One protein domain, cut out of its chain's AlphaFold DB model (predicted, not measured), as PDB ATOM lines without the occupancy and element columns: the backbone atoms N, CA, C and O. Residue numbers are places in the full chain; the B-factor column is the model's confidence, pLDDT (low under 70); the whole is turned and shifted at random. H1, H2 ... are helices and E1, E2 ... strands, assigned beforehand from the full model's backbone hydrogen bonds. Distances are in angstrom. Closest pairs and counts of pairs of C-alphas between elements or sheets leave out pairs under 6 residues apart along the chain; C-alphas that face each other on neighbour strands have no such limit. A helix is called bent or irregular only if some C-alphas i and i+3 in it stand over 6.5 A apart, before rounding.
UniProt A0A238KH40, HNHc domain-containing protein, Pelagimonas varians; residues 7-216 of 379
ATOM      1  N   SER A   7     223.632 208.362 411.615       73.06
ATOM      2  CA  SER A   7     222.308 208.618 412.202       73.06
ATOM      3  C   SER A   7     221.323 207.472 411.951       73.06
ATOM      4  O   SER A   7     220.224 207.460 412.516       73.06
ATOM      5  N   ALA A   8     221.670 206.496 411.102       78.25
ATOM      6  CA  ALA A   8     220.883 205.284 410.918       78.25
ATOM      7  C   ALA A   8     220.662 204.555 412.253       78.25
ATOM      8  O   ALA A   8     219.545 204.114 412.506       78.25
ATOM      9  N   PHE A   9     221.662 204.520 413.141       82.94
ATOM     10  CA  PHE A   9     221.570 203.863 414.452       82.94
ATOM     11  C   PHE A   9     220.684 204.602 415.466       82.94
ATOM     12  O   PHE A   9     220.229 203.995 416.435       82.94
ATOM     13  N   GLU A  10     220.359 205.881 415.242       85.94
ATOM     14  CA  GLU A  10     219.474 206.629 416.146       85.94
ATOM     15  C   GLU A  10     218.096 205.971 416.285       85.94
ATOM     16  O   GLU A  10     217.431 206.161 417.306       85.94
ATOM     17  N   VAL A  11     217.665 205.185 415.287       89.75
ATOM     18  CA  VAL A  11     216.376 204.480 415.319       89.75
ATOM     19  C   VAL A  11     216.249 203.546 416.516       89.75
ATOM     20  O   VAL A  11     215.160 203.469 417.075       89.75
ATOM     21  N   PHE A  12     217.340 202.916 416.965       89.19
ATOM     22  CA  PHE A  12     217.308 202.036 418.133       89.19
ATOM     23  C   PHE A  12     216.970 202.821 419.399       89.19
ATOM     24  O   PHE A  12     216.009 202.497 420.090       89.19
ATOM     25  N   SER A  13     217.678 203.926 419.648       87.06
ATOM     26  CA  SER A  13     217.398 204.793 420.800       87.06
ATOM     27  C   SER A  13     216.011 205.447 420.725       87.06
ATOM     28  O   SER A  13     215.322 205.579 421.736       87.06
ATOM     29  N   ARG A  14     215.574 205.828 419.516       90.25
ATOM     30  CA  ARG A  14     214.292 206.498 419.269       90.25
ATOM     31  C   ARG A  14     213.101 205.579 419.520       90.25
ATOM     32  O   ARG A  14     212.072 206.050 419.996       90.25
ATOM     33  N   TRP A  15     213.230 204.297 419.184       91.62
ATOM     34  CA  TRP A  15     212.144 203.319 419.251       91.62
ATOM     35  C   TRP A  15     212.324 202.271 420.357       91.62
ATOM     36  O   TRP A  15     211.574 201.300 420.387       91.62
ATOM     37  N   LYS A  16     213.245 202.485 421.305       86.44
ATOM     38  CA  LYS A  16     213.508 201.556 422.419       86.44
ATOM     39  C   LYS A  16     212.264 201.219 423.256       86.44
ATOM     40  O   LYS A  16     212.086 200.081 423.670       86.44
ATOM     41  N   ASP A  17     211.377 202.201 423.446       87.56
ATOM     42  CA  ASP A  17     210.149 202.083 424.247       87.56
ATOM     43  C   ASP A  17     208.895 201.903 423.368       87.56
ATOM     44  O   ASP A  17     207.759 202.087 423.814       87.56
ATOM     45  N   ALA A  18     209.081 201.598 422.082       88.25
ATOM     46  CA  ALA A  18     207.980 201.470 421.142       88.25
ATOM     47  C   ALA A  18     207.096 200.253 421.461       88.25
ATOM     48  O   ALA A  18     207.581 199.219 421.930       88.25
ATOM     49  N   PRO A  19     205.789 200.319 421.151       85.75
ATOM     50  CA  PRO A  19     204.908 199.183 421.343       85.75
ATOM     51  C   PRO A  19     205.291 198.021 420.428       85.75
ATOM     52  O   PRO A  19     205.905 198.173 419.371       85.75
ATOM     53  N   THR A  20     204.825 196.839 420.817       81.88
ATOM     54  CA  THR A  20     205.139 195.566 420.178       81.88
ATOM     55  C   THR A  20     204.930 195.561 418.667       81.88
ATOM     56  O   THR A  20     205.660 194.917 417.940       81.88
ATOM     57  N   ASN A  21     203.912 196.273 418.199       86.56
ATOM     58  CA  ASN A  21     203.452 196.296 416.821       86.56
ATOM     59  C   ASN A  21     203.874 197.564 416.068       86.56
ATOM     60  O   ASN A  21     203.186 197.961 415.126       86.56
ATOM     61  N   ALA A  22     204.955 198.229 416.481       90.50
ATOM     62  CA  ALA A  22     205.298 199.538 415.944       90.50
ATOM     63  C   ALA A  22     205.615 199.533 414.439       90.50
ATOM     64  O   ALA A  22     205.297 200.515 413.770       90.50
ATOM     65  N   PHE A  23     206.128 198.435 413.871       91.00
ATOM     66  CA  PHE A  23     206.272 198.292 412.413       91.00
ATOM     67  C   PHE A  23     204.931 198.179 411.671       91.00
ATOM     68  O   PHE A  23     204.832 198.533 410.491       91.00
ATOM     69  N   GLY A  24     203.890 197.733 412.370       87.44
ATOM     70  CA  GLY A  24     202.596 197.396 411.798       87.44
ATOM     71  C   GLY A  24     202.539 195.972 411.262       87.44
ATOM     72  O   GLY A  24     203.534 195.260 411.173       87.44
ATOM     73  N   SER A  25     201.335 195.564 410.889       86.88
ATOM     74  CA  SER A  25     201.025 194.282 410.259       86.88
ATOM     75  C   SER A  25     200.199 194.520 408.996       86.88
ATOM     76  O   SER A  25     199.726 195.629 408.754       86.88
ATOM     77  N   LYS A  26     199.948 193.463 408.217       84.06
ATOM     78  CA  LYS A  26     199.153 193.531 406.978       84.06
ATOM     79  C   LYS A  26     197.795 194.237 407.146       84.06
ATOM     80  O   LYS A  26     197.338 194.892 406.218       84.06
ATOM     81  N   ASN A  27     197.167 194.104 408.317       85.19
ATOM     82  CA  ASN A  27     195.824 194.629 408.590       85.19
ATOM     83  C   ASN A  27     195.812 195.825 409.553       85.19
ATOM     84  O   ASN A  27     194.742 196.364 409.823       85.19
ATOM     85  N   ASN A  28     196.959 196.211 410.115       83.62
ATOM     86  CA  ASN A  28     197.029 197.282 411.104       83.62
ATOM     87  C   ASN A  28     198.295 198.119 410.876       83.62
ATOM     88  O   ASN A  28     199.388 197.580 411.080       83.62
ATOM     89  N   PRO A  29     198.179 199.385 410.435       84.50
ATOM     90  CA  PRO A  29     199.338 200.230 410.187       84.50
ATOM     91  C   PRO A  29     200.144 200.452 411.472       84.50
ATOM     92  O   PRO A  29     199.597 200.587 412.565       84.50
ATOM     93  N   GLY A  30     201.466 200.456 411.321       88.69
ATOM     94  CA  GLY A  30     202.400 200.713 412.411       88.69
ATOM     95  C   GLY A  30     202.536 202.198 412.724       88.69
ATOM     96  O   GLY A  30     202.096 203.052 411.956       88.69
ATOM     97  N   VAL A  31     203.195 202.497 413.840       91.31
ATOM     98  CA  VAL A  31     203.561 203.867 414.228       91.31
ATOM     99  C   VAL A  31     204.936 204.285 413.701       91.31
ATOM    100  O   VAL A  31     205.239 205.475 413.715       91.31
ATOM    101  N   LEU A  32     205.761 203.339 413.225       93.50
ATOM    102  CA  LEU A  32     207.067 203.637 412.634       93.50
ATOM    103  C   LEU A  32     206.901 204.375 411.292       93.50
ATOM    104  O   LEU A  32     206.309 203.813 410.364       93.50
ATOM    105  N   PRO A  33     207.467 205.588 411.144       92.56
ATOM    106  CA  PRO A  33     207.558 206.283 409.869       92.56
ATOM    107  C   PRO A  33     208.402 205.499 408.865       92.56
ATOM    108  O   PRO A  33     209.384 204.859 409.243       92.56
ATOM    109  N   GLU A  34     208.088 205.640 407.576       91.19
ATOM    110  CA  GLU A  34     208.788 204.916 406.506       91.19
ATOM    111  C   GLU A  34     210.303 205.176 406.512       91.19
ATOM    112  O   GLU A  34     211.084 204.235 406.475       91.19
ATOM    113  N   ARG A  35     210.720 206.431 406.734       91.38
ATOM    114  CA  ARG A  35     212.139 206.811 406.875       91.38
ATOM    115  C   ARG A  35     212.906 206.017 407.943       91.38
ATOM    116  O   ARG A  35     214.104 205.803 407.814       91.38
ATOM    117  N   ASP A  36     212.236 205.603 409.020       92.62
ATOM    118  CA  ASP A  36     212.877 204.866 410.111       92.62
ATOM    119  C   ASP A  36     212.887 203.360 409.786       92.62
ATOM    120  O   ASP A  36     213.861 202.675 410.092       92.62
ATOM    121  N   LYS A  37     211.868 202.852 409.074       92.38
ATOM    122  CA  LYS A  37     211.873 201.487 408.512       92.38
ATOM    123  C   LYS A  37     212.971 201.294 407.466       92.38
ATOM    124  O   LYS A  37     213.619 200.247 407.437       92.38
ATOM    125  N   GLU A  38     213.205 202.302 406.630       91.56
ATOM    126  CA  GLU A  38     214.301 202.327 405.656       91.56
ATOM    127  C   GLU A  38     215.661 202.216 406.355       91.56
ATOM    128  O   GLU A  38     216.499 201.428 405.927       91.56
ATOM    129  N   LYS A  39     215.853 202.913 407.484       91.00
ATOM    130  CA  LYS A  39     217.073 202.816 408.304       91.00
ATOM    131  C   LYS A  39     217.283 201.420 408.897       91.00
ATOM    132  O   LYS A  39     218.372 200.872 408.751       91.00
ATOM    133  N   TYR A  40     216.254 200.804 409.489       92.06
ATOM    134  CA  TYR A  40     216.338 199.404 409.946       92.06
ATOM    135  C   TYR A  40     216.676 198.443 408.796       92.06
ATOM    136  O   TYR A  40     217.502 197.545 408.951       92.06
ATOM    137  N   THR A  41     216.072 198.658 407.625       92.00
ATOM    138  CA  THR A  41     216.298 197.823 406.438       92.00
ATOM    139  C   THR A  41     217.719 197.973 405.910       92.00
ATOM    140  O   THR A  41     218.348 196.968 405.583       92.00
ATOM    141  N   LEU A  42     218.245 199.199 405.881       90.44
ATOM    142  CA  LEU A  42     219.630 199.480 405.525       90.44
ATOM    143  C   LEU A  42     220.595 198.761 406.477       90.44
ATOM    144  O   LEU A  42     221.481 198.052 406.015       90.44
ATOM    145  N   ILE A  43     220.393 198.889 407.793       90.31
ATOM    146  CA  ILE A  43     221.226 198.219 408.805       90.31
ATOM    147  C   ILE A  43     221.206 196.696 408.607       90.31
ATOM    148  O   ILE A  43     222.262 196.066 408.596       90.31
ATOM    149  N   TYR A  44     220.023 196.107 408.404       92.94
ATOM    150  CA  TYR A  44     219.877 194.671 408.157       92.94
ATOM    151  C   TYR A  44     220.623 194.213 406.899       92.94
ATOM    152  O   TYR A  44     221.356 193.225 406.944       92.94
ATOM    153  N   GLN A  45     220.469 194.928 405.782       92.12
ATOM    154  CA  GLN A  45     221.139 194.593 404.522       92.12
ATOM    155  C   GLN A  45     222.662 194.688 404.634       92.12
ATOM    156  O   GLN A  45     223.367 193.842 404.090       92.12
ATOM    157  N   GLU A  46     223.172 195.685 405.353       90.19
ATOM    158  CA  GLU A  46     224.610 195.878 405.550       90.19
ATOM    159  C   GLU A  46     225.206 194.782 406.445       90.19
ATOM    160  O   GLU A  46     226.260 194.238 406.121       90.19
ATOM    161  N   LEU A  47     224.511 194.394 407.522       92.44
ATOM    162  CA  LEU A  47     224.906 193.252 408.354       92.44
ATOM    163  C   LEU A  47     224.908 191.941 407.560       92.44
ATOM    164  O   LEU A  47     225.878 191.186 407.626       92.44
ATOM    165  N   MET A  48     223.849 191.680 406.788       95.25
ATOM    166  CA  MET A  48     223.753 190.489 405.938       95.25
ATOM    167  C   MET A  48     224.870 190.448 404.893       95.25
ATOM    168  O   MET A  48     225.581 189.452 404.809       95.25
ATOM    169  N   GLY A  49     225.083 191.542 404.156       94.81
ATOM    170  CA  GLY A  49     226.139 191.620 403.147       94.81
ATOM    171  C   GLY A  49     227.540 191.463 403.743       94.81
ATOM    172  O   GLY A  49     228.402 190.817 403.148       94.81
ATOM    173  N   ALA A  50     227.771 191.986 404.949       93.56
ATOM    174  CA  ALA A  50     229.026 191.777 405.659       93.56
ATOM    175  C   ALA A  50     229.226 190.316 406.086       93.56
ATOM    176  O   ALA A  50     230.338 189.800 405.978       93.56
ATOM    177  N   ALA A  51     228.171 189.638 406.551       96.31
ATOM    178  CA  ALA A  51     228.236 188.222 406.915       96.31
ATOM    179  C   ALA A  51     228.485 187.335 405.685       96.31
ATOM    180  O   ALA A  51     229.301 186.416 405.751       96.31
ATOM    181  N   GLU A  52     227.845 187.641 404.555       97.31
ATOM    182  CA  GLU A  52     228.069 186.968 403.270       97.31
ATOM    183  C   GLU A  52     229.510 187.151 402.781       97.31
ATOM    184  O   GLU A  52     230.164 186.178 402.402       97.31
ATOM    185  N   ALA A  53     230.046 188.374 402.858       95.94
ATOM    186  CA  ALA A  53     231.445 188.647 402.536       95.94
ATOM    187  C   ALA A  53     232.404 187.878 403.462       95.94
ATOM    188  O   ALA A  53     233.369 187.272 402.993       95.94
ATOM    189  N   ALA A  54     232.116 187.851 404.765       96.25
ATOM    190  CA  ALA A  54     232.905 187.113 405.744       96.25
ATOM    191  C   ALA A  54     232.901 185.603 405.475       96.25
ATOM    192  O   ALA A  54     233.966 184.989 405.486       96.25
ATOM    193  N   GLN A  55     231.738 185.014 405.174       97.31
ATOM    194  CA  GLN A  55     231.619 183.608 404.785       97.31
ATOM    195  C   GLN A  55     232.403 183.312 403.501       97.31
ATOM    196  O   GLN A  55     233.140 182.328 403.448       97.31
ATOM    197  N   ALA A  56     232.268 184.156 402.475       96.94
ATOM    198  CA  ALA A  56     232.941 183.973 401.190       96.94
ATOM    199  C   ALA A  56     234.475 184.029 401.299       96.94
ATOM    200  O   ALA A  56     235.170 183.393 400.508       96.94
ATOM    201  N   ASN A  57     235.000 184.754 402.290       96.25
ATOM    202  CA  ASN A  57     236.434 184.873 402.559       96.25
ATOM    203  C   ASN A  57     237.029 183.679 403.330       96.25
ATOM    204  O   ASN A  57     238.249 183.601 403.489       96.25
ATOM    205  N   LEU A  58     236.202 182.750 403.819       96.25
ATOM    206  CA  LEU A  58     236.677 181.552 404.512       96.25
ATOM    207  C   LEU A  58     237.312 180.553 403.544       96.25
ATOM    208  O   LEU A  58     236.945 180.446 402.377       96.25
ATOM    209  N   THR A  59     238.216 179.720 404.063       94.00
ATOM    210  CA  THR A  59     238.836 178.635 403.283       94.00
ATOM    211  C   THR A  59     237.834 177.587 402.797       94.00
ATOM    212  O   THR A  59     238.107 176.901 401.815       94.00
ATOM    213  N   LYS A  60     236.714 177.425 403.513       95.56
ATOM    214  CA  LYS A  60     235.609 176.507 403.194       95.56
ATOM    215  C   LYS A  60     234.267 177.181 403.509       95.56
ATOM    216  O   LYS A  60     233.717 176.942 404.589       95.56
ATOM    217  N   PRO A  61     233.751 178.060 402.638       96.44
ATOM    218  CA  PRO A  61     232.512 178.802 402.887       96.44
ATOM    219  C   PRO A  61     231.304 177.905 403.206       96.44
ATOM    220  O   PRO A  61     230.440 178.283 403.994       96.44
ATOM    221  N   GLU A  62     231.268 176.692 402.650       96.00
ATOM    222  CA  GLU A  62     230.217 175.687 402.839       96.00
ATOM    223  C   GLU A  62     230.216 175.014 404.220       96.00
ATOM    224  O   GLU A  62     229.246 174.355 404.582       96.00
ATOM    225  N   SER A  63     231.298 175.163 404.993       95.50
ATOM    226  CA  SER A  63     231.396 174.613 406.356       95.50
ATOM    227  C   SER A  63     230.610 175.416 407.394       95.50
ATOM    228  O   SER A  63     230.445 174.976 408.531       95.50
ATOM    229  N   VAL A  64     230.104 176.588 407.014       96.38
ATOM    230  CA  VAL A  64     229.294 177.450 407.873       96.38
ATOM    231  C   VAL A  64     227.978 177.803 407.197       96.38
ATOM    232  O   VAL A  64     227.863 177.794 405.974       96.38
ATOM    233  N   GLU A  65     226.986 178.143 408.005       95.31
ATOM    234  CA  GLU A  65     225.721 178.713 407.570       95.31
ATOM    235  C   GLU A  65     225.526 180.100 408.196       95.31
ATOM    236  O   GLU A  65     225.923 180.347 409.340       95.31
ATOM    237  N   ILE A  66     224.900 181.006 407.444       95.81
ATOM    238  CA  ILE A  66     224.469 182.310 407.948       95.81
ATOM    239  C   ILE A  66     223.033 182.173 408.452       95.81
ATOM    240  O   ILE A  66     222.151 181.667 407.754       95.81
ATOM    241  N   LYS A  67     222.795 182.656 409.666       93.06
ATOM    242  CA  LYS A  67     221.472 182.847 410.252       93.06
ATOM    243  C   LYS A  67     221.259 184.316 410.570       93.06
ATOM    244  O   LYS A  67     222.199 185.029 410.897       93.06
ATOM    245  N   SER A  68     220.015 184.754 410.530       91.12
ATOM    246  CA  SER A  68     219.631 186.102 410.927       91.12
ATOM    247  C   SER A  68     218.276 186.074 411.604       91.12
ATOM    248  O   SER A  68     217.566 185.064 411.583       91.12
ATOM    249  N   MET A  69     217.911 187.203 412.201       85.94
ATOM    250  CA  MET A  69     216.539 187.410 412.630       85.94
ATOM    251  C   MET A  69     215.582 187.322 411.429       85.94
ATOM    252  O   MET A  69     215.904 187.741 410.314       85.94
ATOM    253  N   ASN A  70     214.356 186.864 411.662       86.25
ATOM    254  CA  ASN A  70     213.326 186.897 410.629       86.25
ATOM    255  C   ASN A  70     212.846 188.341 410.410       86.25
ATOM    256  O   ASN A  70     211.970 188.818 411.134       86.25
ATOM    257  N   TYR A  71     213.458 189.028 409.442       89.50
ATOM    258  CA  TYR A  71     213.239 190.443 409.153       89.50
ATOM    259  C   TYR A  71     212.469 190.661 407.846       89.50
ATOM    260  O   TYR A  71     212.799 190.115 406.794       89.50
ATOM    261  N   SER A  72     211.464 191.533 407.896       89.38
ATOM    262  CA  SER A  72     210.752 192.061 406.736       89.38
ATOM    263  C   SER A  72     210.958 193.574 406.643       89.38
ATOM    264  O   SER A  72     210.663 194.265 407.617       89.38
ATOM    265  N   PRO A  73     211.329 194.134 405.477       87.88
ATOM    266  CA  PRO A  73     211.409 195.587 405.309       87.88
ATOM    267  C   PRO A  73     210.103 196.315 405.663       87.88
ATOM    268  O   PRO A  73     210.116 197.403 406.229       87.88
ATOM    269  N   GLN A  74     208.958 195.687 405.375       86.69
ATOM    270  CA  GLN A  74     207.644 196.284 405.610       86.69
ATOM    271  C   GLN A  74     207.169 196.134 407.063       86.69
ATOM    272  O   GLN A  74     206.502 197.029 407.592       86.69
ATOM    273  N   TYR A  75     207.486 194.996 407.685       88.56
ATOM    274  CA  TYR A  75     206.862 194.542 408.931       88.56
ATOM    275  C   TYR A  75     207.841 194.320 410.090       88.56
ATOM    276  O   TYR A  75     207.402 193.928 411.171       88.56
ATOM    277  N   GLY A  76     209.133 194.565 409.887       86.38
ATOM    278  CA  GLY A  76     210.179 194.371 410.885       86.38
ATOM    279  C   GLY A  76     210.384 192.900 411.245       86.38
ATOM    280  O   GLY A  76     210.226 192.011 410.408       86.38
ATOM    281  N   SER A  77     210.747 192.662 412.503       82.31
ATOM    282  CA  SER A  77     211.010 191.338 413.078       82.31
ATOM    283  C   SER A  77     209.730 190.569 413.458       82.31
ATOM    284  O   SER A  77     208.636 191.143 413.496       82.31
ATOM    285  N   ARG A  78     209.830 189.271 413.791       71.62
ATOM    286  CA  ARG A  78     208.695 188.464 414.292       71.62
ATOM    287  C   ARG A  78     208.063 189.099 415.536       71.62
ATOM    288  O   ARG A  78     208.639 189.134 416.616       71.62
ATOM    289  N   GLY A  79     206.829 189.569 415.381       72.31
ATOM    290  CA  GLY A  79     206.109 190.327 416.407       72.31
ATOM    291  C   GLY A  79     205.952 191.809 416.077       72.31
ATOM    292  O   GLY A  79     205.223 192.474 416.801       72.31
ATOM    293  N   HIS A  80     206.548 192.279 414.974       83.81
ATOM    294  CA  HIS A  80     206.478 193.649 414.450       83.81
ATOM    295  C   HIS A  80     207.150 194.698 415.346       83.81
ATOM    296  O   HIS A  80     206.779 195.879 415.335       83.81
ATOM    297  N   ARG A  81     208.148 194.245 416.117       82.81
ATOM    298  CA  ARG A  81     208.869 195.046 417.103       82.81
ATOM    299  C   ARG A  81     210.103 195.704 416.472       82.81
ATOM    300  O   ARG A  81     210.835 195.024 415.745       82.81
ATOM    301  N   PRO A  82     210.377 196.979 416.782       84.94
ATOM    302  CA  PRO A  82     211.664 197.607 416.527       84.94
ATOM    303  C   PRO A  82     212.649 197.124 417.591       84.94
ATOM    304  O   PRO A  82     212.692 197.635 418.702       84.94
ATOM    305  N   VAL A  83     213.374 196.062 417.255       86.19
ATOM    306  CA  VAL A  83     214.372 195.413 418.116       86.19
ATOM    307  C   VAL A  83     215.744 195.510 417.469       86.19
ATOM    308  O   VAL A  83     215.863 195.930 416.315       86.19
ATOM    309  N   ASP A  84     216.760 195.102 418.215       90.12
ATOM    310  CA  ASP A  84     218.122 194.967 417.720       90.12
ATOM    311  C   ASP A  84     218.173 194.085 416.469       90.12
ATOM    312  O   ASP A  84     217.468 193.075 416.357       90.12
ATOM    313  N   VAL A  85     219.016 194.480 415.519       91.62
ATOM    314  CA  VAL A  85     219.180 193.771 414.251       91.62
ATOM    315  C   VAL A  85     220.439 192.937 414.320       91.62
ATOM    316  O   VAL A  85     221.507 193.469 414.599       91.62
ATOM    317  N   TRP A  86     220.338 191.640 414.046       92.62
ATOM    318  CA  TRP A  86     221.474 190.740 414.186       92.62
ATOM    319  C   TRP A  86     221.568 189.704 413.068       92.62
ATOM    320  O   TRP A  86     220.574 189.297 412.457       92.62
ATOM    321  N   VAL A  87     222.804 189.269 412.840       94.44
ATOM    322  CA  VAL A  87     223.196 188.150 411.982       94.44
ATOM    323  C   VAL A  87     224.195 187.281 412.738       94.44
ATOM    324  O   VAL A  87     224.877 187.741 413.653       94.44
ATOM    325  N   SER A  88     224.294 186.013 412.373       95.06
ATOM    326  CA  SER A  88     225.214 185.067 412.993       95.06
ATOM    327  C   SER A  88     225.713 184.036 411.993       95.06
ATOM    328  O   SER A  88     224.997 183.672 411.065       95.06
ATOM    329  N   ILE A  89     226.917 183.532 412.223       95.69
ATOM    330  CA  ILE A  89     227.563 182.468 411.467       95.69
ATOM    331  C   ILE A  89     227.769 181.284 412.413       95.69
ATOM    332  O   ILE A  89     228.403 181.420 413.465       95.69
ATOM    333  N   CYS A  90     227.237 180.122 412.046       95.12
ATOM    334  CA  CYS A  90     227.391 178.869 412.788       95.12
ATOM    335  C   CYS A  90     227.876 177.741 411.876       95.12
ATOM    336  O   CYS A  90     227.844 177.869 410.656       95.12
ATOM    337  N   GLY A  91     228.373 176.642 412.450       94.81
ATOM    338  CA  GLY A  91     228.823 175.495 411.654       94.81
ATOM    339  C   GLY A  91     227.658 174.849 410.899       94.81
ATOM    340  O   GLY A  91     226.611 174.599 411.493       94.81
ATOM    341  N   ALA A  92     227.829 174.547 409.613       92.81
ATOM    342  CA  ALA A  92     226.757 174.013 408.771       92.81
ATOM    343  C   ALA A  92     226.259 172.626 409.224       92.81
ATOM    344  O   ALA A  92     225.116 172.292 408.958       92.81
ATOM    345  N   GLY A  93     227.094 171.840 409.917       89.25
ATOM    346  CA  GLY A  93     226.734 170.533 410.490       89.25
ATOM    347  C   GLY A  93     226.504 170.556 412.003       89.25
ATOM    348  O   GLY A  93     226.817 169.584 412.689       89.25
ATOM    349  N   SER A  94     226.089 171.694 412.566       90.12
ATOM    350  CA  SER A  94     225.935 171.868 414.018       90.12
ATOM    351  C   SER A  94     224.490 171.727 414.518       90.12
ATOM    352  O   SER A  94     224.184 172.127 415.644       90.12
ATOM    353  N   GLU A  95     223.580 171.129 413.739       88.06
ATOM    354  CA  GLU A  95     222.168 170.953 414.112       88.06
ATOM    355  C   GLU A  95     221.969 170.148 415.404       88.06
ATOM    356  O   GLU A  95     221.098 170.473 416.223       88.06
ATOM    357  N   GLU A  96     222.791 169.125 415.644       87.12
ATOM    358  CA  GLU A  96     222.793 168.362 416.895       87.12
ATOM    359  C   GLU A  96     223.139 169.237 418.095       87.12
ATOM    360  O   GLU A  96     222.624 169.019 419.191       87.12
ATOM    361  N   PHE A  97     223.972 170.250 417.881       90.62
ATOM    362  CA  PHE A  97     224.316 171.265 418.867       90.62
ATOM    363  C   PHE A  97     223.397 172.484 418.810       90.62
ATOM    364  O   PHE A  97     223.725 173.521 419.378       90.62
ATOM    365  N   ALA A  98     222.221 172.355 418.183       88.50
ATOM    366  CA  ALA A  98     221.255 173.440 418.022       88.50
ATOM    367  C   ALA A  98     221.904 174.708 417.446       88.50
ATOM    368  O   ALA A  98     221.584 175.827 417.848       88.50
ATOM    369  N   ARG A  99     222.837 174.502 416.508       90.62
ATOM    370  CA  ARG A  99     223.583 175.548 415.813       90.62
ATOM    371  C   ARG A  99     224.447 176.405 416.730       90.62
ATOM    372  O   ARG A  99     224.565 177.609 416.529       90.62
ATOM    373  N   MET A 100     225.014 175.797 417.768       91.62
ATOM    374  CA  MET A 100     225.935 176.443 418.699       91.62
ATOM    375  C   MET A 100     227.345 175.850 418.589       91.62
ATOM    376  O   MET A 100     227.480 174.645 418.355       91.62
ATOM    377  N   PRO A 101     228.396 176.641 418.875       93.00
ATOM    378  CA  PRO A 101     228.388 178.085 419.140       93.00
ATOM    379  C   PRO A 101     228.216 178.917 417.856       93.00
ATOM    380  O   PRO A 101     228.181 178.371 416.756       93.00
ATOM    381  N   GLN A 102     228.085 180.234 418.004       92.88
ATOM    382  CA  GLN A 102     227.837 181.181 416.915       92.88
ATOM    383  C   GLN A 102     228.798 182.365 417.015       92.88
ATOM    384  O   GLN A 102     229.032 182.873 418.112       92.88
ATOM    385  N   ILE A 103     229.305 182.829 415.874       93.31
ATOM    386  CA  ILE A 103     229.889 184.169 415.744       93.31
ATOM    387  C   ILE A 103     228.740 185.092 415.345       93.31
ATOM    388  O   ILE A 103     228.115 184.846 414.321       93.31
ATOM    389  N   TYR A 104     228.423 186.116 416.127       91.69
ATOM    390  CA  TYR A 104     227.299 187.013 415.855       91.69
ATOM    391  C   TYR A 104     227.767 188.444 415.624       91.69
ATOM    392  O   TYR A 104     228.800 188.852 416.146       91.69
ATOM    393  N   ALA A 105     226.979 189.201 414.869       90.62
ATOM    394  CA  ALA A 105     227.060 190.647 414.763       90.62
ATOM    395  C   ALA A 105     225.673 191.234 415.051       90.62
ATOM    396  O   ALA A 105     224.685 190.791 414.463       90.62
ATOM    397  N   ILE A 106     225.591 192.210 415.952       88.69
ATOM    398  CA  ILE A 106     224.343 192.842 416.384       88.69
ATOM    399  C   ILE A 106     224.475 194.363 416.366       88.69
ATOM    400  O   ILE A 106     225.436 194.933 416.873       88.69
ATOM    401  N   ALA A 107     223.489 195.017 415.767       88.12
ATOM    402  CA  ALA A 107     223.289 196.453 415.791       88.12
ATOM    403  C   ALA A 107     222.158 196.781 416.773       88.12
ATOM    404  O   ALA A 107     221.050 196.256 416.647       88.12
ATOM    405  N   SER A 108     222.451 197.644 417.741       86.44
ATOM    406  CA  SER A 108     221.536 198.041 418.817       86.44
ATOM    407  C   SER A 108     221.713 199.520 419.174       86.44
ATOM    408  O   SER A 108     222.498 200.239 418.549       86.44
ATOM    409  N   GLU A 109     221.039 199.984 420.233       80.12
ATOM    410  CA  GLU A 109     221.278 201.320 420.804       80.12
ATOM    411  C   GLU A 109     222.728 201.530 421.272       80.12
ATOM    412  O   GLU A 109     223.186 202.666 421.367       80.12
ATOM    413  N   ARG A 110     223.459 200.438 421.530       74.44
ATOM    414  CA  ARG A 110     224.866 200.454 421.955       74.44
ATOM    415  C   ARG A 110     225.844 200.561 420.787       74.44
ATOM    416  O   ARG A 110     227.046 200.646 421.007       74.44
ATOM    417  N   GLY A 111     225.342 200.559 419.553       77.62
ATOM    418  CA  GLY A 111     226.149 200.500 418.343       77.62
ATOM    419  C   GLY A 111     226.257 199.079 417.803       77.62
ATOM    420  O   GLY A 111     225.302 198.301 417.880       77.62
ATOM    421  N   LEU A 112     227.405 198.774 417.203       80.06
ATOM    422  CA  LEU A 112     227.686 197.486 416.583       80.06
ATOM    423  C   LEU A 112     228.562 196.635 417.504       80.06
ATOM    424  O   LEU A 112     229.678 197.026 417.839       80.06
ATOM    425  N   GLU A 113     228.086 195.446 417.845       82.19
ATOM    426  CA  GLU A 113     228.834 194.439 418.592       82.19
ATOM    427  C   GLU A 113     229.054 193.209 417.706       82.19
ATOM    428  O   GLU A 113     228.146 192.774 416.998       82.19
ATOM    429  N   VAL A 114     230.258 192.641 417.756       83.50
ATOM    430  CA  VAL A 114     230.568 191.332 417.175       83.50
ATOM    431  C   VAL A 114     231.094 190.455 418.296       83.50
ATOM    432  O   VAL A 114     231.966 190.875 419.057       83.50
ATOM    433  N   GLY A 115     230.571 189.242 418.407       82.81
ATOM    434  CA  GLY A 115     230.918 188.351 419.503       82.81
ATOM    435  C   GLY A 115     230.861 186.883 419.129       82.81
ATOM    436  O   GLY A 115     230.486 186.499 418.023       82.81
ATOM    437  N   PHE A 116     231.249 186.048 420.087       86.00
ATOM    438  CA  PHE A 116     231.182 184.597 419.994       86.00
ATOM    439  C   PHE A 116     230.408 184.062 421.196       86.00
ATOM    440  O   PHE A 116     230.807 184.288 422.340       86.00
ATOM    441  N   ALA A 117     229.307 183.355 420.956       85.50
ATOM    442  CA  ALA A 117     228.409 182.910 422.017       85.50
ATOM    443  C   ALA A 117     227.890 181.485 421.813       85.50
ATOM    444  O   ALA A 117     227.675 181.010 420.699       85.50
ATOM    445  N   ILE A 118     227.619 180.814 422.933       87.81
ATOM    446  CA  ILE A 118     226.822 179.586 422.979       87.81
ATOM    447  C   ILE A 118     225.367 180.010 423.212       87.81
ATOM    448  O   ILE A 118     224.905 180.043 424.353       87.81
ATOM    449  N   SER A 119     224.663 180.395 422.146       81.75
ATOM    450  CA  SER A 119     223.268 180.846 422.223       81.75
ATOM    451  C   SER A 119     222.376 180.103 421.238       81.75
ATOM    452  O   SER A 119     222.778 179.835 420.110       81.75
ATOM    453  N   ILE A 120     221.142 179.806 421.654       79.12
ATOM    454  CA  ILE A 120     220.122 179.261 420.754       79.12
ATOM    455  C   ILE A 120     219.727 180.351 419.752       79.12
ATOM    456  O   ILE A 120     219.586 181.516 420.125       79.12
ATOM    457  N   ASN A 121     219.521 179.966 418.493       79.94
ATOM    458  CA  ASN A 121     218.958 180.858 417.488       79.94
ATOM    459  C   ASN A 121     217.495 181.217 417.819       79.94
ATOM    460  O   ASN A 121     216.737 180.375 418.294       79.94
ATOM    461  N   GLU A 122     217.064 182.444 417.526       73.94
ATOM    462  CA  GLU A 122     215.704 182.896 417.840       73.94
ATOM    463  C   GLU A 122     214.600 182.012 417.235       73.94
ATOM    464  O   GLU A 122     213.590 181.752 417.897       73.94
ATOM    465  N   ASP A 123     214.810 181.484 416.026       71.56
ATOM    466  CA  ASP A 123     213.858 180.579 415.372       71.56
ATOM    467  C   ASP A 123     213.596 179.300 416.180       71.56
ATOM    468  O   ASP A 123     212.514 178.716 416.092       71.56
ATOM    469  N   ASP A 124     214.554 178.909 417.018       76.06
ATOM    470  CA  ASP A 124     214.536 177.685 417.804       76.06
ATOM    471  C   ASP A 124     214.055 177.926 419.260       76.06
ATOM    472  O   ASP A 124     213.836 176.974 420.014       76.06
ATOM    473  N   TYR A 125     213.806 179.178 419.691       70.19
ATOM    474  CA  TYR A 125     213.393 179.489 421.076       70.19
ATOM    475  C   TYR A 125     212.038 178.912 421.488       70.19
ATOM    476  O   TYR A 125     211.781 178.704 422.683       70.19
ATOM    477  N   HIS A 126     211.147 178.684 420.530       71.25
ATOM    478  CA  HIS A 126     209.833 178.107 420.795       71.25
ATOM    479  C   HIS A 126     209.855 176.574 420.796       71.25
ATOM    480  O   HIS A 126     208.888 175.956 421.245       71.25
ATOM    481  N   ASP A 127     210.957 175.955 420.369       74.62
ATOM    482  CA  ASP A 127     211.119 174.509 420.385       74.62
ATOM    483  C   ASP A 127     211.578 174.030 421.775       74.62
ATOM    484  O   ASP A 127     212.736 174.161 422.186       74.62
ATOM    485  N   LEU A 128     210.647 173.438 422.529       67.62
ATOM    486  CA  LEU A 128     210.932 172.846 423.841       67.62
ATOM    487  C   LEU A 128     212.000 171.744 423.765       67.62
ATOM    488  O   LEU A 128     212.769 171.570 424.711       67.62
ATOM    489  N   SER A 129     212.103 171.035 422.638       70.94
ATOM    490  CA  SER A 129     213.117 170.001 422.446       70.94
ATOM    491  C   SER A 129     214.526 170.596 422.410       70.94
ATOM    492  O   SER A 129     215.450 170.016 422.981       70.94
ATOM    493  N   VAL A 130     214.698 171.782 421.816       75.12
ATOM    494  CA  VAL A 130     215.968 172.526 421.801       75.12
ATOM    495  C   VAL A 130     216.347 172.943 423.221       75.12
ATOM    496  O   VAL A 130     217.451 172.643 423.681       75.12
ATOM    497  N   LYS A 131     215.405 173.518 423.980       70.19
ATOM    498  CA  LYS A 131     215.630 173.902 425.388       70.19
ATOM    499  C   LYS A 131     216.031 172.724 426.272       70.19
ATOM    500  O   LYS A 131     216.889 172.866 427.141       70.19
ATOM    501  N   HIS A 132     215.443 171.551 426.057       68.62
ATOM    502  CA  HIS A 132     215.820 170.352 426.800       68.62
ATOM    503  C   HIS A 132     217.198 169.820 426.391       68.62
ATOM    504  O   HIS A 132     217.980 169.411 427.255       68.62
ATOM    505  N   ARG A 133     217.534 169.864 425.094       80.44
ATOM    506  CA  ARG A 133     218.863 169.480 424.598       80.44
ATOM    507  C   ARG A 133     219.969 170.408 425.111       80.44
ATOM    508  O   ARG A 133     221.065 169.918 425.377       80.44
ATOM    509  N   ASN A 134     219.690 171.690 425.357       78.62
ATOM    510  CA  ASN A 134     220.676 172.651 425.873       78.62
ATOM    511  C   ASN A 134     221.406 172.190 427.137       78.62
ATOM    512  O   ASN A 134     222.614 172.387 427.244       78.62
ATOM    513  N   ARG A 135     220.703 171.534 428.071       70.81
ATOM    514  CA  ARG A 135     221.311 171.008 429.310       70.81
ATOM    515  C   ARG A 135     222.430 169.995 429.043       70.81
ATOM    516  O   ARG A 135     223.274 169.778 429.901       70.81
ATOM    517  N   THR A 136     222.427 169.374 427.866       74.81
ATOM    518  CA  THR A 136     223.443 168.413 427.418       74.81
ATOM    519  C   THR A 136     224.430 169.038 426.442       74.81
ATOM    520  O   THR A 136     225.632 168.847 426.599       74.81
ATOM    521  N   ILE A 137     223.944 169.836 425.489       83.94
ATOM    522  CA  ILE A 137     224.770 170.477 424.461       83.94
ATOM    523  C   ILE A 137     225.767 171.471 425.076       83.94
ATOM    524  O   ILE A 137     226.958 171.402 424.782       83.94
ATOM    525  N   VAL A 138     225.316 172.374 425.957       84.81
ATOM    526  CA  VAL A 138     226.161 173.468 426.476       84.81
ATOM    527  C   VAL A 138     227.410 172.944 427.204       84.81
ATOM    528  O   VAL A 138     228.510 173.397 426.880       84.81
ATOM    529  N   PRO A 139     227.324 171.952 428.120       78.44
ATOM    530  CA  PRO A 139     228.517 171.343 428.711       78.44
ATOM    531  C   PRO A 139     229.465 170.700 427.691       78.44
ATOM    532  O   PRO A 139     230.677 170.712 427.898       78.44
ATOM    533  N   MET A 140     228.936 170.122 426.610       83.38
ATOM    534  CA  MET A 140     229.751 169.491 425.569       83.38
ATOM    535  C   MET A 140     230.531 170.535 424.773       83.38
ATOM    536  O   MET A 140     231.735 170.374 424.599       83.38
ATOM    537  N   ILE A 141     229.881 171.632 424.377       87.94
ATOM    538  CA  ILE A 141     230.543 172.752 423.696       87.94
ATOM    539  C   ILE A 141     231.580 173.399 424.615       87.94
ATOM    540  O   ILE A 141     232.715 173.613 424.202       87.94
ATOM    541  N   ASN A 142     231.251 173.634 425.888       85.00
ATOM    542  CA  ASN A 142     232.186 174.241 426.839       85.00
ATOM    543  C   ASN A 142     233.494 173.454 426.999       85.00
ATOM    544  O   ASN A 142     234.538 174.069 427.190       85.00
ATOM    545  N   ARG A 143     233.456 172.119 426.882       84.44
ATOM    546  CA  ARG A 143     234.660 171.265 426.895       84.44
ATOM    547  C   ARG A 143     235.505 171.380 425.623       84.44
ATOM    548  O   ARG A 143     236.671 171.003 425.659       84.44
ATOM    549  N   LYS A 144     234.917 171.831 424.513       87.81
ATOM    550  CA  LYS A 144     235.604 172.041 423.227       87.81
ATOM    551  C   LYS A 144     236.210 173.439 423.104       87.81
ATOM    552  O   LYS A 144     237.142 173.625 422.330       87.81
ATOM    553  N   LEU A 145     235.703 174.409 423.864       86.69
ATOM    554  CA  LEU A 145     236.211 175.778 423.853       86.69
ATOM    555  C   LEU A 145     237.535 175.912 424.625       86.69
ATOM    556  O   LEU A 145     237.652 175.347 425.717       86.69
ATOM    557  N   PRO A 146     238.497 176.710 424.120       82.75
ATOM    558  CA  PRO A 146     239.766 176.962 424.806       82.75
ATOM    559  C   PRO A 146     239.518 177.642 426.156       82.75
ATOM    560  O   PRO A 146     238.565 178.409 426.276       82.75
ATOM    561  N   LEU A 147     240.325 177.360 427.185       79.88
ATOM    562  CA  LEU A 147     240.199 177.979 428.519       79.88
ATOM    563  C   LEU A 147     240.541 179.478 428.478       79.88
ATOM    564  O   LEU A 147     241.219 179.932 427.561       79.88
ATOM    565  N   SER A 148     240.086 180.264 429.460       70.94
ATOM    566  CA  SER A 148     240.327 181.721 429.490       70.94
ATOM    567  C   SER A 148     241.816 182.089 429.529       70.94
ATOM    568  O   SER A 148     242.215 183.086 428.942       70.94
ATOM    569  N   ASN A 149     242.638 181.260 430.170       73.56
ATOM    570  CA  ASN A 149     244.089 181.415 430.278       73.56
ATOM    571  C   ASN A 149     244.884 180.553 429.279       73.56
ATOM    572  O   ASN A 149     246.103 180.444 429.408       73.56
ATOM    573  N   ASP A 150     244.211 179.911 428.321       81.38
ATOM    574  CA  ASP A 150     244.868 179.119 427.279       81.38
ATOM    575  C   ASP A 150     245.646 180.029 426.314       81.38
ATOM    576  O   ASP A 150     245.210 181.139 425.999       81.38
ATOM    577  N   GLU A 151     246.772 179.540 425.792       85.31
ATOM    578  CA  GLU A 151     247.638 180.275 424.860       85.31
ATOM    579  C   GLU A 151     246.855 180.737 423.625       85.31
ATOM    580  O   GLU A 151     247.019 181.864 423.158       85.31
ATOM    581  N   ARG A 152     245.920 179.902 423.151       83.06
ATOM    582  CA  ARG A 152     245.015 180.235 422.040       83.06
ATOM    583  C   ARG A 152     244.110 181.422 422.351       83.06
ATOM    584  O   ARG A 152     243.905 182.262 421.483       83.06
ATOM    585  N   THR A 153     243.576 181.496 423.567       81.75
ATOM    586  CA  THR A 153     242.692 182.591 423.991       81.75
ATOM    587  C   THR A 153     243.472 183.894 424.130       81.75
ATOM    588  O   THR A 153     243.015 184.935 423.663       81.75
ATOM    589  N   VAL A 154     244.686 183.832 424.690       81.94
ATOM    590  CA  VAL A 154     245.590 184.990 424.792       81.94
ATOM    591  C   VAL A 154     245.992 185.497 423.406       81.94
ATOM    592  O   VAL A 154     245.996 186.704 423.172       81.94
ATOM    593  N   GLN A 155     246.308 184.593 422.477       86.12
ATOM    594  CA  GLN A 155     246.653 184.961 421.106       86.12
ATOM    595  C   GLN A 155     245.462 185.593 420.376       86.12
ATOM    596  O   GLN A 155     245.620 186.636 419.752       86.12
ATOM    597  N   LEU A 156     244.264 185.019 420.521       85.00
ATOM    598  CA  LEU A 156     243.038 185.550 419.928       85.00
ATOM    599  C   LEU A 156     242.707 186.960 420.440       85.00
ATOM    600  O   LEU A 156     242.350 187.824 419.642       85.00
ATOM    601  N   SER A 157     242.851 187.199 421.748       81.25
ATOM    602  CA  SER A 157     242.685 188.529 422.351       81.25
ATOM    603  C   SER A 157     243.686 189.527 421.771       81.25
ATOM    604  O   SER A 157     243.272 190.579 421.287       81.25
ATOM    605  N   ARG A 158     244.977 189.166 421.711       83.88
ATOM    606  CA  ARG A 158     246.006 190.015 421.093       83.88
ATOM    607  C   ARG A 158     245.667 190.346 419.648       83.88
ATOM    608  O   ARG A 158     245.646 191.520 419.302       83.88
ATOM    609  N   ASP A 159     245.379 189.339 418.827       85.25
ATOM    610  CA  ASP A 159     245.117 189.517 417.397       85.25
ATOM    611  C   ASP A 159     243.880 190.384 417.144       85.25
ATOM    612  O   ASP A 159     243.886 191.206 416.225       85.25
ATOM    613  N   LEU A 160     242.843 190.251 417.980       81.31
ATOM    614  CA  LEU A 160     241.645 191.086 417.920       81.31
ATOM    615  C   LEU A 160     241.955 192.553 418.262       81.31
ATOM    616  O   LEU A 160     241.505 193.443 417.538       81.31
ATOM    617  N   GLU A 161     242.762 192.784 419.299       79.00
ATOM    618  CA  GLU A 161     243.097 194.109 419.840       79.00
ATOM    619  C   GLU A 161     244.218 194.840 419.083       79.00
ATOM    620  O   GLU A 161     244.393 196.040 419.287       79.00
ATOM    621  N   LEU A 162     244.947 194.168 418.177       76.25
ATOM    622  CA  LEU A 162     246.088 194.738 417.434       76.25
ATOM    623  C   LEU A 162     245.806 196.106 416.786       76.25
ATOM    624  O   LEU A 162     246.687 196.964 416.760       76.25
ATOM    625  N   ASP A 163     244.592 196.318 416.276       68.75
ATOM    626  CA  ASP A 163     244.224 197.546 415.559       68.75
ATOM    627  C   ASP A 163     243.527 198.571 416.477       68.75
ATOM    628  O   ASP A 163     243.142 199.647 416.016       68.75
ATOM    629  N   GLY A 164     243.315 198.233 417.758       67.31
ATOM    630  CA  GLY A 164     242.635 199.061 418.762       67.31
ATOM    631  C   GLY A 164     241.145 199.314 418.503       67.31
ATOM    632  O   GLY A 164     240.544 200.136 419.185       67.31
ATOM    633  N   ARG A 165     240.554 198.657 417.493       68.00
ATOM    634  CA  ARG A 165     239.150 198.847 417.066       68.00
ATOM    635  C   ARG A 165     238.165 197.901 417.744       68.00
ATOM    636  O   ARG A 165     236.991 198.238 417.885       68.00
ATOM    637  N   TRP A 166     238.648 196.717 418.102       70.25
ATOM    638  CA  TRP A 166     237.883 195.660 418.742       70.25
ATOM    639  C   TRP A 166     238.543 195.319 420.068       70.25
ATOM    640  O   TRP A 166     239.767 195.245 420.153       70.25
ATOM    641  N   HIS A 167     237.718 195.084 421.079       65.12
ATOM    642  CA  HIS A 167     238.165 194.732 422.416       65.12
ATOM    643  C   HIS A 167     237.681 193.328 422.757       65.12
ATOM    644  O   HIS A 167     236.516 192.993 422.523       65.12
ATOM    645  N   TYR A 168     238.571 192.489 423.285       66.81
ATOM    646  CA  TYR A 168     238.214 191.129 423.653       66.81
ATOM    647  C   TYR A 168     237.539 191.119 425.028       66.81
ATOM    648  O   TYR A 168     238.168 191.386 426.049       66.81
ATOM    649  N   ASN A 169     236.246 190.786 425.074       65.62
ATOM    650  CA  ASN A 169     235.486 190.712 426.321       65.62
ATOM    651  C   ASN A 169     235.151 189.262 426.696       65.62
ATOM    652  O   ASN A 169     234.602 188.508 425.896       65.62
ATOM    653  N   THR A 170     235.419 188.883 427.946       62.38
ATOM    654  CA  THR A 170     235.169 187.541 428.494       62.38
ATOM    655  C   THR A 170     233.988 187.505 429.467       62.38
ATOM    656  O   THR A 170     233.987 186.691 430.387       62.38
ATOM    657  N   LYS A 171     232.938 188.317 429.256       56.44
ATOM    658  CA  LYS A 171     231.739 188.410 430.128       56.44
ATOM    659  C   LYS A 171     231.145 187.065 430.598       56.44
ATOM    660  O   LYS A 171     230.608 186.998 431.696       56.44
ATOM    661  N   ALA A 172     231.258 185.986 429.816       49.78
ATOM    662  CA  ALA A 172     230.751 184.650 430.171       49.78
ATOM    663  C   ALA A 172     231.746 183.743 430.942       49.78
ATOM    664  O   ALA A 172     231.411 182.601 431.257       49.78
ATOM    665  N   ARG A 173     232.976 184.209 431.209       51.12
ATOM    666  CA  ARG A 173     234.063 183.476 431.896       51.12
ATOM    667  C   ARG A 173     234.890 184.358 432.844       51.12
ATOM    668  O   ARG A 173     236.061 184.066 433.079       51.12
ATOM    669  N   LEU A 174     234.289 185.428 433.354       49.94
ATOM    670  CA  LEU A 174     234.893 186.281 434.376       49.94
ATOM    671  C   LEU A 174     235.137 185.465 435.653       49.94
ATOM    672  O   LEU A 174     234.320 184.610 436.007       49.94
ATOM    673  N   SER A 175     236.263 185.707 436.325       49.44
ATOM    674  CA  SER A 175     236.467 185.184 437.678       49.44
ATOM    675  C   SER A 175     235.600 185.981 438.658       49.44
ATOM    676  O   SER A 175     235.225 187.117 438.364       49.44
ATOM    677  N   ASP A 176     235.283 185.417 439.829       42.97
ATOM    678  CA  ASP A 176     234.572 186.164 440.876       42.97
ATOM    679  C   ASP A 176     235.332 187.464 441.200       42.97
ATOM    680  O   ASP A 176     236.449 187.425 441.718       42.97
ATOM    681  N   GLY A 177     234.720 188.612 440.891       51.16
ATOM    682  CA  GLY A 177     235.284 189.946 441.127       51.16
ATOM    683  C   GLY A 177     235.893 190.650 439.909       51.16
ATOM    684  O   GLY A 177     236.259 191.815 440.045       51.16
ATOM    685  N   ASP A 178     235.969 190.009 438.737       53.31
ATOM    686  CA  ASP A 178     236.362 190.698 437.500       53.31
ATOM    687  C   ASP A 178     235.191 191.540 436.970       53.31
ATOM    688  O   ASP A 178     234.139 191.016 436.593       53.31
ATOM    689  N   GLU A 179     235.378 192.857 436.893       51.34
ATOM    690  CA  GLU A 179     234.506 193.734 436.115       51.34
ATOM    691  C   GLU A 179     234.941 193.608 434.649       51.34
ATOM    692  O   GLU A 179     236.001 194.091 434.253       51.34
ATOM    693  N   GLY A 180     234.184 192.846 433.853       53.56
ATOM    694  CA  GLY A 180     234.472 192.666 432.427       53.56
ATOM    695  C   GLY A 180     234.538 193.995 431.666       53.56
ATOM    696  O   GLY A 180     234.148 195.045 432.167       53.56
ATOM    697  N   PHE A 181     235.000 193.953 430.418       52.59
ATOM    698  CA  PHE A 181     235.112 195.158 429.601       52.59
ATOM    699  C   PHE A 181     233.721 195.771 429.352       52.59
ATOM    700  O   PHE A 181     232.823 195.088 428.852       52.59
ATOM    701  N   ASP A 182     233.528 197.033 429.731       53.34
ATOM    702  CA  ASP A 182     232.272 197.781 429.540       53.34
ATOM    703  C   ASP A 182     232.500 199.088 428.757       53.34
ATOM    704  O   ASP A 182     231.619 199.943 428.688       53.34
ATOM    705  N   GLU A 183     233.683 199.243 428.153       50.41
ATOM    706  CA  GLU A 183     233.963 200.297 427.179       50.41
ATOM    707  C   GLU A 183     233.461 199.859 425.795       50.41
ATOM    708  O   GLU A 183     233.595 198.707 425.382       50.41
ATOM    709  N   TRP A 184     232.830 200.780 425.073       51.34
ATOM    710  CA  TRP A 184     232.183 200.510 423.791       51.34
ATOM    711  C   TRP A 184     232.814 201.399 422.728       51.34
ATOM    712  O   TRP A 184     233.012 202.593 422.961       51.34
ATOM    713  N   SER A 185     233.072 200.848 421.542       50.34
ATOM    714  CA  SER A 185     233.377 201.657 420.362       50.34
ATOM    715  C   SER A 185     232.137 202.503 420.053       50.34
ATOM    716  O   SER A 185     231.149 201.997 419.520       50.34
ATOM    717  N   THR A 186     232.136 203.775 420.458       47.25
ATOM    718  CA  THR A 186     230.978 204.659 420.279       47.25
ATOM    719  C   THR A 186     230.674 204.850 418.790       47.25
ATOM    720  O   THR A 186     231.556 204.776 417.934       47.25
ATOM    721  N   LEU A 187     229.404 205.128 418.468       45.97
ATOM    722  CA  LEU A 187     228.909 205.380 417.101       45.97
ATOM    723  C   LEU A 187     229.732 206.438 416.332       45.97
ATOM    724  O   LEU A 187     229.783 206.418 415.103       45.97
ATOM    725  N   GLU A 188     230.418 207.328 417.050       50.28
ATOM    726  CA  GLU A 188     231.312 208.362 416.519       50.28
ATOM    727  C   GLU A 188     232.541 207.786 415.785       50.28
ATOM    728  O   GLU A 188     233.102 208.453 414.916       50.28
ATOM    729  N   ALA A 189     232.927 206.532 416.061       53.22
ATOM    730  CA  ALA A 189     234.042 205.831 415.415       53.22
ATOM    731  C   ALA A 189     233.660 205.083 414.113       53.22
ATOM    732  O   ALA A 189     234.539 204.612 413.386       53.22
ATOM    733  N   LEU A 190     232.362 204.979 413.788       54.34
ATOM    734  CA  LEU A 190     231.837 204.239 412.627       54.34
ATOM    735  C   LEU A 190     231.999 204.867 411.223       54.34
ATOM    736  O   LEU A 190     232.004 204.087 410.266       54.34
ATOM    737  N   PRO A 191     232.146 206.194 411.008       53.12
ATOM    738  CA  PRO A 191     232.113 206.785 409.658       53.12
ATOM    739  C   PRO A 191     233.208 206.312 408.678       53.12
ATOM    740  O   PRO A 191     233.160 206.651 407.500       53.12
ATOM    741  N   ALA A 192     234.189 205.524 409.129       60.03
ATOM    742  CA  ALA A 192     235.243 204.935 408.295       60.03
ATOM    743  C   ALA A 192     235.292 203.391 408.347       60.03
ATOM    744  O   ALA A 192     236.271 202.798 407.890       60.03
ATOM    745  N   LEU A 193     234.281 202.735 408.927       68.94
ATOM    746  CA  LEU A 193     234.272 201.286 409.120       68.94
ATOM    747  C   LEU A 193     233.756 200.566 407.862       68.94
ATOM    748  O   LEU A 193     232.589 200.692 407.493       68.94
ATOM    749  N   ASP A 194     234.620 199.782 407.218       81.00
ATOM    750  CA  ASP A 194     234.200 198.785 406.231       81.00
ATOM    751  C   ASP A 194     233.721 197.541 406.985       81.00
ATOM    752  O   ASP A 194     234.511 196.680 407.373       81.00
ATOM    753  N   LEU A 195     232.411 197.477 407.229       81.81
ATOM    754  CA  LEU A 195     231.792 196.407 408.003       81.81
ATOM    755  C   LEU A 195     232.091 195.014 407.426       81.81
ATOM    756  O   LEU A 195     232.318 194.077 408.188       81.81
ATOM    757  N   GLY A 196     232.135 194.879 406.097       87.19
ATOM    758  CA  GLY A 196     232.446 193.610 405.442       87.19
ATOM    759  C   GLY A 196     233.878 193.167 405.718       87.19
ATOM    760  O   GLY A 196     234.113 192.009 406.071       87.19
ATOM    761  N   ARG A 197     234.838 194.091 405.625       87.31
ATOM    762  CA  ARG A 197     236.247 193.823 405.951       87.31
ATOM    763  C   ARG A 197     236.438 193.472 407.424       87.31
ATOM    764  O   ARG A 197     237.125 192.499 407.733       87.31
ATOM    765  N   GLU A 198     235.846 194.250 408.323       85.06
ATOM    766  CA  GLU A 198     235.995 194.061 409.768       85.06
ATOM    767  C   GLU A 198     235.349 192.757 410.233       85.06
ATOM    768  O   GLU A 198     235.985 191.967 410.934       85.06
ATOM    769  N   LEU A 199     234.132 192.461 409.767       88.44
ATOM    770  CA  LEU A 199     233.474 191.202 410.094       88.44
ATOM    771  C   LEU A 199     234.231 190.011 409.496       88.44
ATOM    772  O   LEU A 199     234.407 189.010 410.183       88.44
ATOM    773  N   SER A 200     234.774 190.127 408.277       92.06
ATOM    774  CA  SER A 200     235.637 189.088 407.687       92.06
ATOM    775  C   SER A 200     236.867 188.797 408.547       92.06
ATOM    776  O   SER A 200     237.221 187.634 408.739       92.06
ATOM    777  N   ARG A 201     237.510 189.839 409.093       89.75
ATOM    778  CA  ARG A 201     238.661 189.697 409.997       89.75
ATOM    779  C   ARG A 201     238.265 188.951 411.271       89.75
ATOM    780  O   ARG A 201     238.910 187.959 411.608       89.75
ATOM    781  N   VAL A 202     237.205 189.385 411.961       88.56
ATOM    782  CA  VAL A 202     236.763 188.747 413.216       88.56
ATOM    783  C   VAL A 202     236.306 187.307 412.976       88.56
ATOM    784  O   VAL A 202     236.707 186.399 413.703       88.56
ATOM    785  N   VAL A 203     235.528 187.070 411.919       92.38
ATOM    786  CA  VAL A 203     235.077 185.728 411.534       92.38
ATOM    787  C   VAL A 203     236.267 184.831 411.212       92.38
ATOM    788  O   VAL A 203     236.310 183.708 411.702       92.38
ATOM    789  N   GLY A 204     237.269 185.323 410.481       93.38
ATOM    790  CA  GLY A 204     238.493 184.574 410.198       93.38
ATOM    791  C   GLY A 204     239.259 184.163 411.461       93.38
ATOM    792  O   GLY A 204     239.721 183.026 411.548       93.38
ATOM    793  N   LEU A 205     239.343 185.048 412.460       91.31
ATOM    794  CA  LEU A 205     240.006 184.769 413.741       91.31
ATOM    795  C   LEU A 205     239.271 183.703 414.570       91.31
ATOM    796  O   LEU A 205     239.904 182.822 415.152       91.31
ATOM    797  N   PHE A 206     237.937 183.753 414.615       91.88
ATOM    798  CA  PHE A 206     237.128 182.822 415.411       91.88
ATOM    799  C   PHE A 206     236.713 181.552 414.657       91.88
ATOM    800  O   PHE A 206     236.290 180.580 415.287       91.88
ATOM    801  N   TYR A 207     236.867 181.507 413.333       94.50
ATOM    802  CA  TYR A 207     236.496 180.359 412.503       94.50
ATOM    803  C   TYR A 207     237.133 179.034 412.969       94.50
ATOM    804  O   TYR A 207     236.397 178.057 413.114       94.50
ATOM    805  N   PRO A 208     238.434 178.957 413.318       93.25
ATOM    806  CA  PRO A 208     239.015 177.723 413.851       93.25
ATOM    807  C   PRO A 208     238.379 177.262 415.171       93.25
ATOM    808  O   PRO A 208     238.238 176.060 415.402       93.25
ATOM    809  N   VAL A 209     237.973 178.202 416.034       91.81
ATOM    810  CA  VAL A 209     237.282 177.897 417.299       91.81
ATOM    811  C   VAL A 209     235.883 177.354 417.017       91.81
ATOM    812  O   VAL A 209     235.479 176.356 417.616       91.81
ATOM    813  N   LEU A 210     235.171 177.970 416.067       93.69
ATOM    814  CA  LEU A 210     233.853 177.529 415.615       93.69
ATOM    815  C   LEU A 210     233.905 176.099 415.053       93.69
ATOM    816  O   LEU A 210     233.145 175.242 415.501       93.69
ATOM    817  N   MET A 211     234.839 175.815 414.141       92.94
ATOM    818  CA  MET A 211     235.003 174.483 413.535       92.94
ATOM    819  C   MET A 211     235.465 173.426 414.546       92.94
ATOM    820  O   MET A 211     235.071 172.265 414.470       92.94
ATOM    821  N   GLY A 212     236.241 173.816 415.561       91.88
ATOM    822  CA  GLY A 212     236.601 172.931 416.673       91.88
ATOM    823  C   GLY A 212     235.404 172.471 417.518       91.88
ATOM    824  O   GLY A 212     235.523 171.515 418.289       91.88
ATOM    825  N   CYS A 213     234.248 173.123 417.370       91.88
ATOM    826  CA  CYS A 213     233.029 172.816 418.106       91.88
ATOM    827  C   CYS A 213     232.035 171.933 417.341       91.88
ATOM    828  O   CYS A 213     230.952 171.690 417.865       91.88
ATOM    829  N   GLU A 214     232.379 171.406 416.162       89.19
ATOM    830  CA  GLU A 214     231.478 170.516 415.421       89.19
ATOM    831  C   GLU A 214     231.114 169.242 416.222       89.19
ATOM    832  O   GLU A 214     231.949 168.702 416.974       89.19
ATOM    833  N   PRO A 215     229.868 168.738 416.105       88.62
ATOM    834  CA  PRO A 215     229.461 167.489 416.737       88.62
ATOM    835  C   PRO A 215     230.251 166.301 416.180       88.62
ATOM    836  O   PRO A 215     230.302 166.055 414.979       88.62
ATOM    837  N   THR A 216     230.849 165.503 417.062       88.06
ATOM    838  CA  THR A 216     231.384 164.191 416.679       88.06
ATOM    839  C   THR A 216     230.269 163.146 416.649       88.06
ATOM    840  O   THR A 216     229.237 163.309 417.296       88.06
TER     841      THR A 216
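What this domain is: This is residues 7 to 216 of the 379 residues of the protein "HNHc domain-containing protein" of Pelagimonas varians (UniProt A0A238KH40). One twisted four-stranded sheet has two long helices, H2 and H6, over one face, where they run roughly with the strands and meet each other at a slant. H1 packs on H2 and on the sheet, H4 is beside H6, H3 is off the sheet, and residues 162 to 186 make a long stretch with no named element. The 210 printed residues hold six named helices and four named strands in the order H1, H2, E1, E2, E3, E4, H3, H4, H5, H6; the sheet order is E1, E2, E3, E4, antiparallel throughout, and the class is mixed. The whole is compact, with a radius of gyration of the C-alphas of 17.9 A and spans of 52, 42 and 39 A.

Where its parts are: H1 is residues 7 to 15, beginning at C-alpha 7, (222.308, 208.618, 412.202), and H2 is residues 34 to 56, 32.4 A long. E1 is residues 64 to 68, 13.3 A; E2 is 85 to 91, 20.8 A; E3 is 102 to 108 and E4 is 111 to 117, each 18.1 A. H3 is residues 128 to 144, 24.7 A, with a kink of 47 degrees near residue 136. H4 is residues 151 to 161, 15.4 A. H5, residues 187 to 192, is irregular, C-alphas 189 and 192 being 7.3 A apart. H6, residues 195 to 211, 22.8 A, is irregular too, C-alphas 205 and 208 being 7.1 A apart, and ends at C-alpha 211, (235.003, 174.483, 413.535).

How they stand to each other: E1 to E4 form a meander, each strand the antiparallel neighbour of the one before: N 65 and O 90 are 2.8 A apart, N 87 and O 105 2.9 A, N 104 and O 115 2.8 A. With H1, H2 and H6 the sheet makes two layers, helices on one face. H2 lies over E2 at a height over the sheet of 8.0 A. H6, on the same face at 8.4 A, lies over E3 and only just over E2, with 3 C-alphas. H2, with residues 46 to 55 alone, touches H6 at a steep tilt of 50 degrees, closest at the C-alphas of Ala 50 and Gly 196, 3.9 A. H1 touches H2, closest at the C-alphas of Ala 8 and Lys 39, 5.2 A. H4 touches H6 at a shallow tilt of 4 degrees, opposite ways, closest at the C-alphas of Leu 156 and Leu 205, 6.9 A. H5 only grazes the sheet; H3 is not on it and touches no helix. Every O i to N i+4 pair is within hydrogen-bond range in H2 and H4, against 8 of 13 in H3, 11 of 13 in H6, 2 of 5 in H1 with 5 of 6 O i to N i+3 pairs, and 0 of 2 in H5 with 1 of 3.

The domain as a whole: The C-alphas of Asn 27 and Glu 151, 56.2 A apart, are the two farthest apart. The printed part has no cut; H1 to H2, E1 to E2 and H4 to H5 are long links. Mean pLDDT of the printed part is 82.3; it is under 70 at residues 128, 132, 163 to 165 and 167 to 193.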